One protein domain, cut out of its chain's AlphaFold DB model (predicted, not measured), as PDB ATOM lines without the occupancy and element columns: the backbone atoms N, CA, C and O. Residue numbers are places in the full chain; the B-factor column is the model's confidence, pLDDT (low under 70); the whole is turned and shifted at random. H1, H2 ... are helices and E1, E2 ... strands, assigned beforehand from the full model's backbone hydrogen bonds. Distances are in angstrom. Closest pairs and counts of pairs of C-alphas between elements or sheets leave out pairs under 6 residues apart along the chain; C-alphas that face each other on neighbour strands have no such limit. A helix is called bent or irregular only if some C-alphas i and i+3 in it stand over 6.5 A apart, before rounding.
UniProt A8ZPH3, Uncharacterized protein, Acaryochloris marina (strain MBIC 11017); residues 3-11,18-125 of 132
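AT A GLANCE: This is residues 3 to 11 and 18 to 125 of the 132 residues of an uncharacterized protein of Acaryochloris marina (strain MBIC 11017) (UniProt A8ZPH3). A small two-stranded parallel sheet, E1 beside E2, has H4 packed on it, and the long helix H1 packs beside H4, with its residues 42 to 46 meeting the first residues of H4. H3 crosses near the last residues of both H1 and H4, and H2 folds back from H1 in a helical hairpin at the end far from the sheet. The printed part has 117 residues with four named helices and two named strands, in the order E1, H1, H2, H3, E2, H4, and its class is mostly helix. The whole is compact, with a radius of gyration of the C-alphas of 13.8 A and spans of 40 by 35 by 23 A.

IN THESE COORDINATES: E1 is residues 3 to 7, with C-alpha 3 at (147.153, 133.114, 87.088), and its neighbour E2 is residues 98 to 103, 16.2 A long. H4, residues 109 to 120, is 16.8 A long and ends with C-alpha 120 at (149.826, 120.823, 88.269). H1, residues 34 to 53, is 26.4 A long, begins at C-alpha 34 (171.274, 141.611, 89.954) and is irregular: C-alphas 36 and 39 are 7.2 A apart. H2 is residues 59 to 70, 16.0 A, and H3 is residues 83 to 94, 16.3 A.

HOW THE PARTS SIT: E1 and E2 are parallel at 29 degrees, with N 4 and O 99 at 2.9 A and N 101 and O 4 at 2.8 A. The short stretch 18 to 19 pairs, parallel, with residues 101 to 102 of E2. The closest C-alphas of E2 and H4 are those of Val 103 and Gly 110, 5.9 A apart. H1, the hub, touches H4 with residues 42 to 46 alone, closest at the C-alphas of Arg 46 and Cys 112, 6.1 A; they run the same way at a shallow tilt of 32 degrees, only just short of steep. H3 touches H4 at the C-alphas of Gly 94 and Leu 117, 6.0 A, with residues 90 to 94 alone, and their lines are only just about perpendicular, at 73 degrees. H1 and H3 only just touch, with 3 pairs of C-alphas within 8 A, the closest those of Val 52 and Arg 83, 6.6 A. H1 and H2 form a helical hairpin: they touch at the C-alphas of Val 52 and Pro 59, 5.7 A, and run opposite ways at a steep tilt of 45 degrees. H2 and H4 are apart. Every O i to N i+4 pair is within hydrogen-bond range in H2, H3 and H4, and 14 of 16 are in H1.

THE WHOLE: The C-alphas farthest apart are those of Thr 76 and Glu 125, 42.2 A. Residues 12 to 17 are not printed, and C-alphas 11 and 18 are 15.7 A apart across the cut. The link from H2 to H3, 12 residues, is long. Mean pLDDT of the printed part is 92.5; residues 124 to 125 are under 70.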
ATOM      1  N   ILE A   3     145.957 132.579  86.413       94.19
ATOM      2  CA  ILE A   3     147.153 133.114  87.088       94.19
ATOM      3  C   ILE A   3     147.690 134.335  86.345       94.19
ATOM      4  O   ILE A   3     148.173 134.229  85.219       94.19
ATOM      5  N   THR A   4     147.694 135.485  87.013       94.94
ATOM      6  CA  THR A   4     148.229 136.741  86.475       94.94
ATOM      7  C   THR A   4     149.563 137.089  87.132       94.94
ATOM      8  O   THR A   4     149.684 137.066  88.356       94.94
ATOM      9  N   ILE A   5     150.566 137.448  86.325       95.62
ATOM     10  CA  ILE A   5     151.811 138.055  86.812       95.62
ATOM     11  C   ILE A   5     151.670 139.573  86.761       95.62
ATOM     12  O   ILE A   5     151.432 140.135  85.695       95.62
ATOM     13  N   THR A   6     151.896 140.229  87.895       95.25
ATOM     14  CA  THR A   6     151.861 141.690  87.999       95.25
ATOM     15  C   THR A   6     153.192 142.202  88.524       95.25
ATOM     16  O   THR A   6     153.690 141.735  89.548       95.25
ATOM     17  N   GLN A   7     153.770 143.198  87.853       93.88
ATOM     18  CA  GLN A   7     154.960 143.870  88.367       93.88
ATOM     19  C   GLN A   7     154.611 144.616  89.663       93.88
ATOM     20  O   GLN A   7     153.695 145.440  89.710       93.88
ATOM     21  N   SER A   8     155.352 144.329  90.727       90.94
ATOM     22  CA  SER A   8     155.231 144.992  92.018       90.94
ATOM     23  C   SER A   8     155.776 146.416  91.916       90.94
ATOM     24  O   SER A   8     156.936 146.640  91.564       90.94
ATOM     25  N   THR A   9     154.933 147.391  92.228       90.69
ATOM     26  CA  THR A   9     155.248 148.820  92.245       90.69
ATOM     27  C   THR A   9     154.823 149.405  93.587       90.69
ATOM     28  O   THR A   9     154.021 148.824  94.314       90.69
ATOM     29  N   ARG A  10     155.310 150.603  93.936       88.25
ATOM     30  CA  ARG A  10     154.862 151.294  95.162       88.25
ATOM     31  C   ARG A  10     153.343 151.498  95.206       88.25
ATOM     32  O   ARG A  10     152.762 151.470  96.283       88.25
ATOM     33  N   THR A  11     152.706 151.673  94.051       87.69
ATOM     34  CA  THR A  11     151.271 151.960  93.940       87.69
ATOM     35  C   THR A  11     150.381 150.739  94.169       87.69
ATOM     36  O   THR A  11     149.219 150.915  94.522       87.69
ATOM     37  N   PHE A  18     149.656 137.266  95.849       94.81
ATOM     38  CA  PHE A  18     150.760 136.500  96.387       94.81
ATOM     39  C   PHE A  18     152.097 137.218  96.188       94.81
ATOM     40  O   PHE A  18     152.427 137.666  95.089       94.81
ATOM     41  N   ARG A  19     152.875 137.314  97.271       92.62
ATOM     42  CA  ARG A  19     154.224 137.890  97.304       92.62
ATOM     43  C   ARG A  19     155.171 136.884  97.940       92.62
ATOM     44  O   ARG A  19     155.079 136.584  99.126       92.62
ATOM     45  N   ILE A  20     156.130 136.416  97.155       90.19
ATOM     46  CA  ILE A  20     157.024 135.312  97.532       90.19
ATOM     47  C   ILE A  20     157.866 135.609  98.762       90.19
ATOM     48  O   ILE A  20     158.067 134.729  99.596       90.19
ATOM     49  N   ALA A  21     158.343 136.849  98.886       84.19
ATOM     50  CA  ALA A  21     159.226 137.273  99.968       84.19
ATOM     51  C   ALA A  21     158.627 137.075 101.377       84.19
ATOM     52  O   ALA A  21     159.362 137.148 102.356       84.19
ATOM     53  N   GLN A  22     157.315 136.839 101.477       82.06
ATOM     54  CA  GLN A  22     156.573 136.645 102.726       82.06
ATOM     55  C   GLN A  22     155.986 135.227 102.844       82.06
ATOM     56  O   GLN A  22     155.051 135.011 103.606       82.06
ATOM     57  N   SER A  23     156.503 134.268 102.073       91.06
ATOM     58  CA  SER A  23     155.942 132.918 101.976       91.06
ATOM     59  C   SER A  23     156.993 131.828 102.207       91.06
ATOM     60  O   SER A  23     158.187 132.084 102.011       91.06
ATOM     61  N   PRO A  24     156.560 130.588 102.500       93.44
ATOM     62  CA  PRO A  24     157.431 129.413 102.480       93.44
ATOM     63  C   PRO A  24     158.154 129.174 101.142       93.44
ATOM     64  O   PRO A  24     159.162 128.477 101.100       93.44
ATOM     65  N   LEU A  25     157.675 129.783 100.050       94.75
ATOM     66  CA  LEU A  25     158.248 129.679  98.705       94.75
ATOM     67  C   LEU A  25     159.350 130.706  98.421       94.75
ATOM     68  O   LEU A  25     159.791 130.824  97.275       94.75
ATOM     69  N   VAL A  26     159.795 131.460  99.434       93.56
ATOM     70  CA  VAL A  26     160.901 132.414  99.301       93.56
ATOM     71  C   VAL A  26     162.143 131.754  98.698       93.56
ATOM     72  O   VAL A  26     162.530 130.653  99.083       93.56
ATOM     73  N   SER A  27     162.788 132.442  97.753       93.75
ATOM     74  CA  SER A  27     164.009 131.921  97.140       93.75
ATOM     75  C   SER A  27     165.116 131.743  98.182       93.75
ATOM     76  O   SER A  27     165.441 132.703  98.895       93.75
ATOM     77  N   PRO A  28     165.760 130.562  98.241       95.44
ATOM     78  CA  PRO A  28     166.961 130.390  99.035       95.44
ATOM     79  C   PRO A  28     168.173 131.090  98.415       95.44
ATOM     80  O   PRO A  28     169.152 131.303  99.120       95.44
ATOM     81  N   PHE A  29     168.134 131.465  97.135       95.38
ATOM     82  CA  PHE A  29     169.255 132.073  96.413       95.38
ATOM     83  C   PHE A  29     169.095 133.590  96.326       95.38
ATOM     84  O   PHE A  29     167.990 134.083  96.077       95.38
ATOM     85  N   HIS A  30     170.189 134.325  96.537       87.94
ATOM     86  CA  HIS A  30     170.192 135.788  96.499       87.94
ATOM     87  C   HIS A  30     171.103 136.318  95.382       87.94
ATOM     88  O   HIS A  30     172.299 136.014  95.403       87.94
ATOM     89  N   PRO A  31     170.581 137.141  94.455       90.25
ATOM     90  CA  PRO A  31     171.397 137.780  93.435       90.25
ATOM     91  C   PRO A  31     172.093 139.021  94.016       90.25
ATOM     92  O   PRO A  31     171.503 140.100  94.075       90.25
ATOM     93  N   PHE A  32     173.343 138.874  94.465       85.62
ATOM     94  CA  PHE A  32     174.123 139.985  95.034       85.62
ATOM     95  C   PHE A  32     174.456 141.054  93.987       85.62
ATOM     96  O   PHE A  32     174.490 142.240  94.310       85.62
ATOM     97  N   HIS A  33     174.647 140.639  92.735       87.62
ATOM     98  CA  HIS A  33     174.782 141.514  91.577       87.62
ATOM     99  C   HIS A  33     173.625 141.225  90.613       87.62
ATOM    100  O   HIS A  33     173.764 140.355  89.754       87.62
ATOM    101  N   PRO A  34     172.479 141.924  90.726       84.81
ATOM    102  CA  PRO A  34     171.274 141.611  89.954       84.81
ATOM    103  C   PRO A  34     171.493 141.485  88.441       84.81
ATOM    104  O   PRO A  34     170.905 140.615  87.816       84.81
ATOM    105  N   GLU A  35     172.383 142.284  87.856       85.75
ATOM    106  CA  GLU A  35     172.675 142.244  86.415       85.75
ATOM    107  C   GLU A  35     173.363 140.951  85.951       85.75
ATOM    108  O   GLU A  35     173.304 140.615  84.773       85.75
ATOM    109  N   LYS A  36     174.026 140.228  86.860       87.12
ATOM    110  CA  LYS A  36     174.793 139.009  86.553       87.12
ATOM    111  C   LYS A  36     174.180 137.759  87.170       87.12
ATOM    112  O   LYS A  36     174.203 136.694  86.566       87.12
ATOM    113  N   ASP A  37     173.631 137.901  88.370       90.69
ATOM    114  CA  ASP A  37     173.236 136.775  89.210       90.69
ATOM    115  C   ASP A  37     171.742 136.448  89.084       90.69
ATOM    116  O   ASP A  37     171.324 135.372  89.506       90.69
ATOM    117  N   ALA A  38     170.921 137.344  88.520       90.94
ATOM    118  CA  ALA A  38     169.471 137.160  88.491       90.94
ATOM    119  C   ALA A  38     169.045 135.890  87.737       90.94
ATOM    120  O   ALA A  38     168.300 135.082  88.290       90.94
ATOM    121  N   GLU A  39     169.552 135.671  86.523       93.25
ATOM    122  CA  GLU A  39     169.252 134.463  85.746       93.25
ATOM    123  C   GLU A  39     169.821 133.182  86.397       93.25
ATOM    124  O   GLU A  39     169.057 132.230  86.589       93.25
ATOM    125  N   PRO A  40     171.100 133.123  86.830       95.12
ATOM    126  CA  PRO A  40     171.615 131.982  87.586       95.12
ATOM    127  C   PRO A  40     170.800 131.652  88.843       95.12
ATOM    128  O   PRO A  40     170.476 130.488  89.081       95.12
ATOM    129  N   CYS A  41     170.428 132.657  89.645       95.62
ATOM    130  CA  CYS A  41     169.604 132.457  90.839       95.62
ATOM    131  C   CYS A  41     168.188 131.982  90.492       95.62
ATOM    132  O   CYS A  41     167.649 131.129  91.198       95.62
ATOM    133  N   TYR A  42     167.597 132.493  89.412       95.31
ATOM    134  CA  TYR A  42     166.305 132.039  88.904       95.31
ATOM    135  C   TYR A  42     166.349 130.564  88.474       95.31
ATOM    136  O   TYR A  42     165.502 129.766  88.883       95.31
ATOM    137  N   ASN A  43     167.379 130.173  87.721       95.75
ATOM    138  CA  ASN A  43     167.576 128.792  87.285       95.75
ATOM    139  C   ASN A  43     167.811 127.845  88.471       95.75
ATOM    140  O   ASN A  43     167.184 126.787  88.541       95.75
ATOM    141  N   ALA A  44     168.631 128.260  89.441       97.50
ATOM    142  CA  ALA A  44     168.838 127.523  90.684       97.50
ATOM    143  C   ALA A  44     167.529 127.366  91.477       97.50
ATOM    144  O   ALA A  44     167.239 126.283  91.985       97.50
ATOM    145  N   TYR A  45     166.698 128.414  91.554       97.12
ATOM    146  CA  TYR A  45     165.384 128.341  92.199       97.12
ATOM    147  C   TYR A  45     164.469 127.322  91.520       97.12
ATOM    148  O   TYR A  45     163.811 126.538  92.201       97.12
ATOM    149  N   ARG A  46     164.442 127.304  90.182       96.56
ATOM    150  CA  ARG A  46     163.648 126.338  89.415       96.56
ATOM    151  C   ARG A  46     164.061 124.897  89.723       96.56
ATOM    152  O   ARG A  46     163.194 124.061  89.970       96.56
ATOM    153  N   GLU A  47     165.364 124.619  89.741       97.31
ATOM    154  CA  GLU A  47     165.899 123.298  90.102       97.31
ATOM    155  C   GLU A  47     165.564 122.936  91.554       97.31
ATOM    156  O   GLU A  47     165.113 121.828  91.835       97.31
ATOM    157  N   TRP A  48     165.686 123.892  92.474       97.75
ATOM    158  CA  TRP A  48     165.356 123.684  93.882       97.75
ATOM    159  C   TRP A  48     163.881 123.348  94.090       97.75
ATOM    160  O   TRP A  48     163.569 122.388  94.793       97.75
ATOM    161  N   LEU A  49     162.976 124.090  93.445       97.00
ATOM    162  CA  LEU A  49     161.542 123.834  93.533       97.00
ATOM    163  C   LEU A  49     161.209 122.438  92.992       97.00
ATOM    164  O   LEU A  49     160.474 121.693  93.636       97.00
ATOM    165  N   HIS A  50     161.799 122.055  91.856       95.81
ATOM    166  CA  HIS A  50     161.655 120.712  91.298       95.81
ATOM    167  C   HIS A  50     162.118 119.634  92.291       95.81
ATOM    168  O   HIS A  50     161.386 118.685  92.566       95.81
ATOM    169  N   GLU A  51     163.307 119.778  92.874       97.19
ATOM    170  CA  GLU A  51     163.839 118.783  93.806       97.19
ATOM    171  C   GLU A  51     163.023 118.639  95.087       97.19
ATOM    172  O   GLU A  51     162.812 117.522  95.562       97.19
ATOM    173  N   VAL A  52     162.571 119.755  95.654       96.81
ATOM    174  CA  VAL A  52     161.773 119.744  96.881       96.81
ATOM    175  C   VAL A  52     160.402 119.138  96.619       96.81
ATOM    176  O   VAL A  52     159.940 118.277  97.371       96.81
ATOM    177  N   VAL A  53     159.746 119.568  95.545       95.38
ATOM    178  CA  VAL A  53     158.354 119.211  95.297       95.38
ATOM    179  C   VAL A  53     158.237 117.818  94.683       95.38
ATOM    180  O   VAL A  53     157.463 117.005  95.187       95.38
ATOM    181  N   LEU A  54     159.022 117.527  93.645       92.81
ATOM    182  CA  LEU A  54     158.884 116.316  92.827       92.81
ATOM    183  C   LEU A  54     159.863 115.205  93.211       92.81
ATOM    184  O   LEU A  54     159.538 114.033  93.060       92.81
ATOM    185  N   CYS A  55     161.050 115.545  93.719       95.06
ATOM    186  CA  CYS A  55     162.054 114.549  94.126       95.06
ATOM    187  C   CYS A  55     162.135 114.340  95.645       95.06
ATOM    188  O   CYS A  55     163.056 113.666  96.121       95.06
ATOM    189  N   GLU A  56     161.210 114.954  96.384       95.06
ATOM    190  CA  GLU A  56     161.036 114.824  97.833       95.06
ATOM    191  C   GLU A  56     162.301 115.133  98.644       95.06
ATOM    192  O   GLU A  56     162.563 114.546  99.697       95.06
ATOM    193  N   LYS A  57     163.135 116.050  98.142       96.06
ATOM    194  CA  LYS A  57     164.370 116.431  98.825       96.06
ATOM    195  C   LYS A  57     164.088 117.377  99.985       96.06
ATOM    196  O   LYS A  57     163.200 118.224  99.931       96.06
ATOM    197  N   GLU A  58     164.907 117.258 101.028       96.94
ATOM    198  CA  GLU A  58     164.881 118.190 102.152       96.94
ATOM    199  C   GLU A  58     165.319 119.595 101.671       96.94
ATOM    200  O   GLU A  58     166.411 119.716 101.095       96.94
ATOM    201  N   PRO A  59     164.504 120.648 101.882       97.06
ATOM    202  CA  PRO A  59     164.701 121.959 101.260       97.06
ATOM    203  C   PRO A  59     166.048 122.631 101.522       97.06
ATOM    204  O   PRO A  59     166.633 123.216 100.605       97.06
ATOM    205  N   VAL A  60     166.564 122.573 102.751       96.06
ATOM    206  CA  VAL A  60     167.820 123.239 103.123       96.06
ATOM    207  C   VAL A  60     169.021 122.520 102.511       96.06
ATOM    208  O   VAL A  60     169.934 123.166 101.989       96.06
ATOM    209  N   ARG A  61     169.038 121.184 102.540       95.75
ATOM    210  CA  ARG A  61     170.080 120.368 101.900       95.75
ATOM    211  C   ARG A  61     170.067 120.524 100.384       95.75
ATOM    212  O   ARG A  61     171.143 120.686  99.806       95.75
ATOM    213  N   ALA A  62     168.887 120.530  99.760       97.25
ATOM    214  CA  ALA A  62     168.741 120.782  98.327       97.25
ATOM    215  C   ALA A  62     169.317 122.154  97.951       97.25
ATOM    216  O   ALA A  62     170.202 122.239  97.101       97.25
ATOM    217  N   ALA A  63     168.926 123.215  98.671       97.31
ATOM    218  CA  ALA A  63     169.433 124.567  98.439       97.31
ATOM    219  C   ALA A  63     170.966 124.642  98.538       97.31
ATOM    220  O   ALA A  63     171.614 125.227  97.675       97.31
ATOM    221  N   LYS A  64     171.569 124.005  99.553       96.31
ATOM    222  CA  LYS A  64     173.034 123.974  99.716       96.31
ATOM    223  C   LYS A  64     173.750 123.274  98.571       96.31
ATOM    224  O   LYS A  64     174.786 123.759  98.113       96.31
ATOM    225  N   ARG A  65     173.225 122.136  98.119       97.00
ATOM    226  CA  ARG A  65     173.828 121.403  97.005       97.00
ATOM    227  C   ARG A  65     173.707 122.183  95.700       97.00
ATOM    228  O   ARG A  65     174.715 122.339  95.017       97.00
ATOM    229  N   ILE A  66     172.515 122.688  95.387       97.69
ATOM    230  CA  ILE A  66     172.255 123.444  94.154       97.69
ATOM    231  C   ILE A  66     173.085 124.727  94.130       97.69
ATOM    232  O   ILE A  66     173.714 125.017  93.122       97.69
ATOM    233  N   ALA A  67     173.192 125.447  95.254       96.31
ATOM    234  CA  ALA A  67     174.059 126.623  95.356       96.31
ATOM    235  C   ALA A  67     175.499 126.314  94.917       96.31
ATOM    236  O   ALA A  67     176.072 127.023  94.091       96.31
ATOM    237  N   LYS A  68     176.058 125.202  95.413       95.81
ATOM    238  CA  LYS A  68     177.397 124.742  95.032       95.81
ATOM    239  C   LYS A  68     177.480 124.350  93.553       95.81
ATOM    240  O   LYS A  68     178.470 124.669  92.907       95.81
ATOM    241  N   GLN A  69     176.473 123.648  93.036       95.25
ATOM    242  CA  GLN A  69     176.425 123.161  91.654       95.25
ATOM    243  C   GLN A  69     176.311 124.305  90.639       95.25
ATOM    244  O   GLN A  69     177.008 124.300  89.631       95.25
ATOM    245  N   CYS A  70     175.465 125.292  90.925       92.19
ATOM    246  CA  CYS A  70     175.196 126.428  90.045       92.19
ATOM    247  C   CYS A  70     176.146 127.613  90.277       92.19
ATOM    248  O   CYS A  70     176.046 128.610  89.569       92.19
ATOM    249  N   GLY A  71     177.035 127.543  91.275       93.06
ATOM    250  CA  GLY A  71     177.938 128.644  91.620       93.06
ATOM    251  C   GLY A  71     177.223 129.887  92.159       93.06
ATOM    252  O   GLY A  71     177.742 130.991  92.025       93.06
ATOM    253  N   VAL A  72     176.039 129.725  92.760       94.69
ATOM    254  CA  VAL A  72     175.246 130.825  93.332       94.69
ATOM    255  C   VAL A  72     175.323 130.828  94.855       94.69
ATOM    256  O   VAL A  72     175.631 129.821  95.494       94.69
ATOM    257  N   LEU A  73     175.008 131.968  95.461       93.88
ATOM    258  CA  LEU A  73     175.039 132.125  96.910       93.88
ATOM    259  C   LEU A  73     173.660 131.910  97.537       93.88
ATOM    260  O   LEU A  73     172.628 132.340  97.016       93.88
ATOM    261  N   ILE A  74     173.658 131.277  98.711       94.12
ATOM    262  CA  ILE A  74     172.465 131.158  99.549       94.12
ATOM    263  C   ILE A  74     172.255 132.483 100.281       94.12
ATOM    264  O   ILE A  74     173.177 133.038 100.881       94.12
ATOM    265  N   SER A  75     171.021 132.966 100.267       90.31
ATOM    266  CA  SER A  75     170.570 134.101 101.054       90.31
ATOM    267  C   SER A  75     170.825 133.857 102.539       90.31
ATOM    268  O   SER A  75     170.331 132.895 103.124       90.31
ATOM    269  N   THR A  76     171.514 134.784 103.200       86.62
ATOM    270  CA  THR A  76     171.725 134.743 104.660       86.62
ATOM    271  C   THR A  76     170.418 134.852 105.453       86.62
ATOM    272  O   THR A  76     170.360 134.484 106.631       86.62
ATOM    273  N   ARG A  77     169.354 135.345 104.806       83.44
ATOM    274  CA  ARG A  77     168.004 135.448 105.369       83.44
ATOM    275  C   ARG A  77     167.194 134.168 105.204       83.44
ATOM    276  O   ARG A  77     166.172 134.028 105.867       83.44
ATOM    277  N   TYR A  78     167.634 133.238 104.359       87.94
ATOM    278  CA  TYR A  78     166.950 131.968 104.191       87.94
ATOM    279  C   TYR A  78     167.213 131.076 105.406       87.94
ATOM    280  O   TYR A  78     168.328 130.604 105.628       87.94
ATOM    281  N   LYS A  79     166.174 130.873 106.217       83.88
ATOM    282  CA  LYS A  79     166.216 129.984 107.387       83.88
ATOM    283  C   LYS A  79     165.755 128.561 107.078       83.88
ATOM    284  O   LYS A  79     166.000 127.674 107.887       83.88
ATOM    285  N   GLY A  80     165.198 128.342 105.887       86.81
ATOM    286  CA  GLY A  80     164.562 127.086 105.524       86.81
ATOM    287  C   GLY A  80     163.123 127.023 106.011       86.81
ATOM    288  O   GLY A  80     162.811 127.488 107.103       86.81
ATOM    289  N   PHE A  81     162.276 126.432 105.180       93.75
ATOM    290  CA  PHE A  81     160.957 125.941 105.552       93.75
ATOM    291  C   PHE A  81     160.961 124.427 105.388       93.75
ATOM    292  O   PHE A  81     161.753 123.885 104.608       93.75
ATOM    293  N   SER A  82     160.101 123.739 106.132       95.62
ATOM    294  CA  SER A  82     159.871 122.317 105.911       95.62
ATOM    295  C   SER A  82     159.259 122.084 104.527       95.62
ATOM    296  O   SER A  82     158.646 122.971 103.924       95.62
ATOM    297  N   ARG A  83     159.420 120.863 104.008       96.62
ATOM    298  CA  ARG A  83     158.777 120.476 102.748       96.62
ATOM    299  C   ARG A  83     157.256 120.592 102.853       96.62
ATOM    300  O   ARG A  83     156.632 121.051 101.906       96.62
ATOM    301  N   ASP A  84     156.684 120.244 104.001       97.06
ATOM    302  CA  ASP A  84     155.236 120.276 104.207       97.06
ATOM    303  C   ASP A  84     154.690 121.708 104.171       97.06
ATOM    304  O   ASP A  84     153.681 121.953 103.523       97.06
ATOM    305  N   GLU A  85     155.393 122.685 104.759       97.00
ATOM    306  CA  GLU A  85     155.023 124.108 104.649       97.00
ATOM    307  C   GLU A  85     155.074 124.612 103.200       97.00
ATOM    308  O   GLU A  85     154.212 125.381 102.765       97.00
ATOM    309  N   ILE A  86     156.076 124.171 102.436       97.00
ATOM    310  CA  ILE A  86     156.219 124.499 101.012       97.00
ATOM    311  C   ILE A  86     155.064 123.900 100.202       97.00
ATOM    312  O   ILE A  86     154.450 124.602  99.397       97.00
ATOM    313  N   LEU A  87     154.749 122.620 100.419       97.12
ATOM    314  CA  LEU A  87     153.671 121.926  99.716       97.12
ATOM    315  C   LEU A  87     152.300 122.494 100.075       97.12
ATOM    316  O   LEU A  87     151.530 122.791  99.167       97.12
ATOM    317  N   ALA A  88     152.032 122.733 101.359       97.56
ATOM    318  CA  ALA A  88     150.786 123.339 101.817       97.56
ATOM    319  C   ALA A  88     150.578 124.727 101.194       97.56
ATOM    320  O   ALA A  88     149.479 125.048 100.747       97.56
ATOM    321  N   CYS A  89     151.641 125.534 101.087       97.25
ATOM    322  CA  CYS A  89     151.569 126.826 100.407       97.25
ATOM    323  C   CYS A  89     151.223 126.668  98.916       97.25
ATOM    324  O   CYS A  89     150.358 127.379  98.408       97.25
ATOM    325  N   LEU A  90     151.849 125.720  98.210       96.88
ATOM    326  CA  LEU A  90     151.548 125.457  96.798       96.88
ATOM    327  C   LEU A  90     150.124 124.938  96.582       96.88
ATOM    328  O   LEU A  90     149.480 125.335  95.613       96.88
ATOM    329  N   GLU A  91     149.633 124.073  97.466       96.19
ATOM    330  CA  GLU A  91     148.264 123.554  97.425       96.19
ATOM    331  C   GLU A  91     147.237 124.657  97.683       96.19
ATOM    332  O   GLU A  91     146.264 124.774  96.937       96.19
ATOM    333  N   GLU A  92     147.480 125.524  98.672       96.38
ATOM    334  CA  GLU A  92     146.620 126.680  98.930       96.38
ATOM    335  C   GLU A  92     146.546 127.587  97.697       96.38
ATOM    336  O   GLU A  92     145.457 128.003  97.299       96.38
ATOM    337  N   LEU A  93     147.686 127.870  97.058       95.88
ATOM    338  CA  LEU A  93     147.724 128.651  95.824       95.88
ATOM    339  C   LEU A  93     146.960 127.953  94.696       95.88
ATOM    340  O   LEU A  93     146.137 128.603  94.057       95.88
ATOM    341  N   GLY A  94     147.181 126.652  94.489       94.06
ATOM    342  CA  GLY A  94     146.508 125.852  93.461       94.06
ATOM    343  C   GLY A  94     144.992 125.734  93.644       94.06
ATOM    344  O   GLY A  94     144.271 125.531  92.671       94.06
ATOM    345  N   SER A  95     144.492 125.909  94.870       92.88
ATOM    346  CA  SER A  95     143.053 125.906  95.166       92.88
ATOM    347  C   SER A  95     142.323 127.197  94.766       92.88
ATOM    348  O   SER A  95     141.093 127.225  94.734       92.88
ATOM    349  N   LYS A  96     143.054 128.281  94.469       92.69
ATOM    350  CA  LYS A  96     142.456 129.580  94.129       92.69
ATOM    351  C   LYS A  96     141.989 129.585  92.675       92.69
ATOM    352  O   LYS A  96     142.739 129.225  91.775       92.69
ATOM    353  N   THR A  97     140.770 130.065  92.430       90.06
ATOM    354  CA  THR A  97     140.252 130.249  91.063       90.06
ATOM    355  C   THR A  97     141.044 131.313  90.306       90.06
ATOM    356  O   THR A  97     141.466 131.068  89.174       90.06
ATOM    357  N   ASP A  98     141.300 132.443  90.970       92.19
ATOM    358  CA  ASP A  98     142.068 133.577  90.466       92.19
ATOM    359  C   ASP A  98     143.249 133.865  91.397       92.19
ATOM    360  O   ASP A  98     143.085 134.054  92.608       92.19
ATOM    361  N   LEU A  99     144.453 133.913  90.831       95.06
ATOM    362  CA  LEU A  99     145.685 134.188  91.560       95.06
ATOM    363  C   LEU A  99     146.498 135.275  90.859       95.06
ATOM    364  O   LEU A  99     146.995 135.089  89.751       95.06
ATOM    365  N   THR A 100     146.734 136.378  91.561       96.38
ATOM    366  CA  THR A 100     147.732 137.377  91.165       96.38
ATOM    367  C   THR A 100     149.040 137.103  91.893       96.38
ATOM    368  O   THR A 100     149.063 137.089  93.125       96.38
ATOM    369  N   ILE A 101     150.133 136.927  91.154       96.19
ATOM    370  CA  ILE A 101     151.491 136.822  91.695       96.19
ATOM    371  C   ILE A 101     152.232 138.119  91.389       96.19
ATOM    372  O   ILE A 101     152.388 138.511  90.230       96.19
ATOM    373  N   PHE A 102     152.710 138.778  92.439       95.62
ATOM    374  CA  PHE A 102     153.513 139.985  92.315       95.62
ATOM    375  C   PHE A 102     154.990 139.630  92.159       95.62
ATOM    376  O   PHE A 102     155.567 138.976  93.029       95.62
ATOM    377  N   VAL A 103     155.598 140.113  91.078       93.88
ATOM    378  CA  VAL A 103     157.018 139.911  90.758       93.88
ATOM    379  C   VAL A 103     157.772 141.231  90.767       93.88
ATOM    380  O   VAL A 103     157.196 142.293  90.548       93.88
ATOM    381  N   THR A 104     159.068 141.184  91.038       90.19
ATOM    382  CA  THR A 104     159.927 142.379  91.080       90.19
ATOM    383  C   THR A 104     160.814 142.528  89.849       90.19
ATOM    384  O   THR A 104     161.335 143.617  89.607       90.19
ATOM    385  N   SER A 105     160.976 141.474  89.052       88.88
ATOM    386  CA  SER A 105     161.764 141.479  87.818       88.88
ATOM    387  C   SER A 105     161.369 140.318  86.898       88.88
ATOM    388  O   SER A 105     160.543 139.472  87.254       88.88
ATOM    389  N   ASP A 106     161.992 140.239  85.725       86.19
ATOM    390  CA  ASP A 106     161.792 139.117  84.802       86.19
ATOM    391  C   ASP A 106     162.397 137.798  85.291       86.19
ATOM    392  O   ASP A 106     161.893 136.737  84.941       86.19
ATOM    393  N   HIS A 107     163.387 137.851  86.179       88.88
ATOM    394  CA  HIS A 107     164.018 136.681  86.798       88.88
ATOM    395  C   HIS A 107     163.498 136.437  88.224       88.88
ATOM    396  O   HIS A 107     164.224 136.003  89.117       88.88
ATOM    397  N   ASP A 108     162.225 136.752  88.460       91.38
ATOM    398  CA  ASP A 108     161.582 136.561  89.753       91.38
ATOM    399  C   ASP A 108     161.083 135.109  89.927       91.38
ATOM    400  O   ASP A 108     160.434 134.565  89.020       91.38
ATOM    401  N   PRO A 109     161.311 134.481  91.099       92.75
ATOM    402  CA  PRO A 109     160.804 133.146  91.426       92.75
ATOM    403  C   PRO A 109     159.295 132.957  91.189       92.75
ATOM    404  O   PRO A 109     158.833 131.833  90.988       92.75
ATOM    405  N   GLY A 110     158.507 134.038  91.157       94.00
ATOM    406  CA  GLY A 110     157.051 133.980  90.988       94.00
ATOM    407  C   GLY A 110     156.635 133.419  89.647       94.00
ATOM    408  O   GLY A 110     155.605 132.754  89.538       94.00
ATOM    409  N   ARG A 111     157.484 133.600  88.635       94.31
ATOM    410  CA  ARG A 111     157.288 133.013  87.312       94.31
ATOM    411  C   ARG A 111     157.492 131.492  87.328       94.31
ATOM    412  O   ARG A 111     156.763 130.782  86.637       94.31
ATOM    413  N   CYS A 112     158.414 130.979  88.152       94.12
ATOM    414  CA  CYS A 112     158.566 129.533  88.370       94.12
ATOM    415  C   CYS A 112     157.341 128.945  89.072       94.12
ATOM    416  O   CYS A 112     156.837 127.908  88.650       94.12
ATOM    417  N   ILE A 113     156.832 129.630  90.100       95.31
ATOM    418  CA  ILE A 113     155.631 129.198  90.829       95.31
ATOM    419  C   ILE A 113     154.421 129.168  89.896       95.31
ATOM    420  O   ILE A 113     153.719 128.163  89.866       95.31
ATOM    421  N   LYS A 114     154.214 130.215  89.080       95.19
ATOM    422  CA  LYS A 114     153.171 130.218  88.040       95.19
ATOM    423  C   LYS A 114     153.275 128.985  87.144       95.19
ATOM    424  O   LYS A 114     152.300 128.259  87.016       95.19
ATOM    425  N   SER A 115     154.459 128.729  86.587       93.25
ATOM    426  CA  SER A 115     154.672 127.604  85.666       93.25
ATOM    427  C   SER A 115     154.370 126.254  86.328       93.25
ATOM    428  O   SER A 115     153.737 125.394  85.724       93.25
ATOM    429  N   TYR A 116     154.780 126.073  87.587       94.38
ATOM    430  CA  TYR A 116     154.461 124.869  88.355       94.38
ATOM    431  C   TYR A 116     152.950 124.715  88.596       94.38
ATOM    432  O   TYR A 116     152.411 123.623  88.421       94.38
ATOM    433  N   LEU A 117     152.265 125.795  88.987       95.06
ATOM    434  CA  LEU A 117     150.827 125.767  89.261       95.06
ATOM    435  C   LEU A 117     150.010 125.513  87.990       95.06
ATOM    436  O   LEU A 117     149.064 124.738  88.044       95.06
ATOM    437  N   GLU A 118     150.395 126.095  86.854       93.06
ATOM    438  CA  GLU A 118     149.748 125.837  85.560       93.06
ATOM    439  C   GLU A 118     149.899 124.378  85.122       93.06
ATOM    440  O   GLU A 118     148.947 123.790  84.620       93.06
ATOM    441  N   TRP A 119     151.070 123.776  85.346       91.12
ATOM    442  CA  TRP A 119     151.290 122.361  85.048       91.12
ATOM    443  C   TRP A 119     150.489 121.434  85.974       91.12
ATOM    444  O   TRP A 119     149.891 120.467  85.509       91.12
ATOM    445  N   LYS A 120     150.468 121.710  87.284       91.19
ATOM    446  CA  LYS A 120     149.826 120.823  88.269       91.19
ATOM    447  C   LYS A 120     148.310 121.008  88.370       91.19
ATOM    448  O   LYS A 120     147.601 120.050  88.668       91.19
ATOM    449  N   TYR A 121     147.821 122.222  88.131       88.31
ATOM    450  CA  TYR A 121     146.410 122.606  88.209       88.31
ATOM    451  C   TYR A 121     145.969 123.260  86.885       88.31
ATOM    452  O   TYR A 121     145.616 124.448  86.865       88.31
ATOM    453  N   PRO A 122     146.003 122.506  85.767       79.19
ATOM    454  CA  PRO A 122     145.709 123.052  84.449       79.19
ATOM    455  C   PRO A 122     144.296 123.634  84.395       79.19
ATOM    456  O   PRO A 122     143.384 123.209  85.112       79.19
ATOM    457  N   ALA A 123     144.100 124.647  83.550       72.81
ATOM    458  CA  ALA A 123     142.766 125.189  83.334       72.81
ATOM    459  C   ALA A 123     141.844 124.113  82.718       72.81
ATOM    460  O   ALA A 123     142.319 123.277  81.948       72.81
ATOM    461  N   PRO A 124     140.528 124.136  83.006       65.56
ATOM    462  CA  PRO A 124     139.580 123.165  82.447       65.56
ATOM    463  C   PRO A 124     139.627 123.065  80.912       65.56
ATOM    464  O   PRO A 124     139.465 121.985  80.351       65.56
ATOM    465  N   GLU A 125     139.920 124.177  80.230       60.25
ATOM    466  CA  GLU A 125     140.064 124.252  78.767       60.25
ATOM    467  C   GLU A 125     141.318 123.532  78.232       60.25
ATOM    468  O   GLU A 125     141.363 123.151  77.067       60.25
TER     469      GLU A 125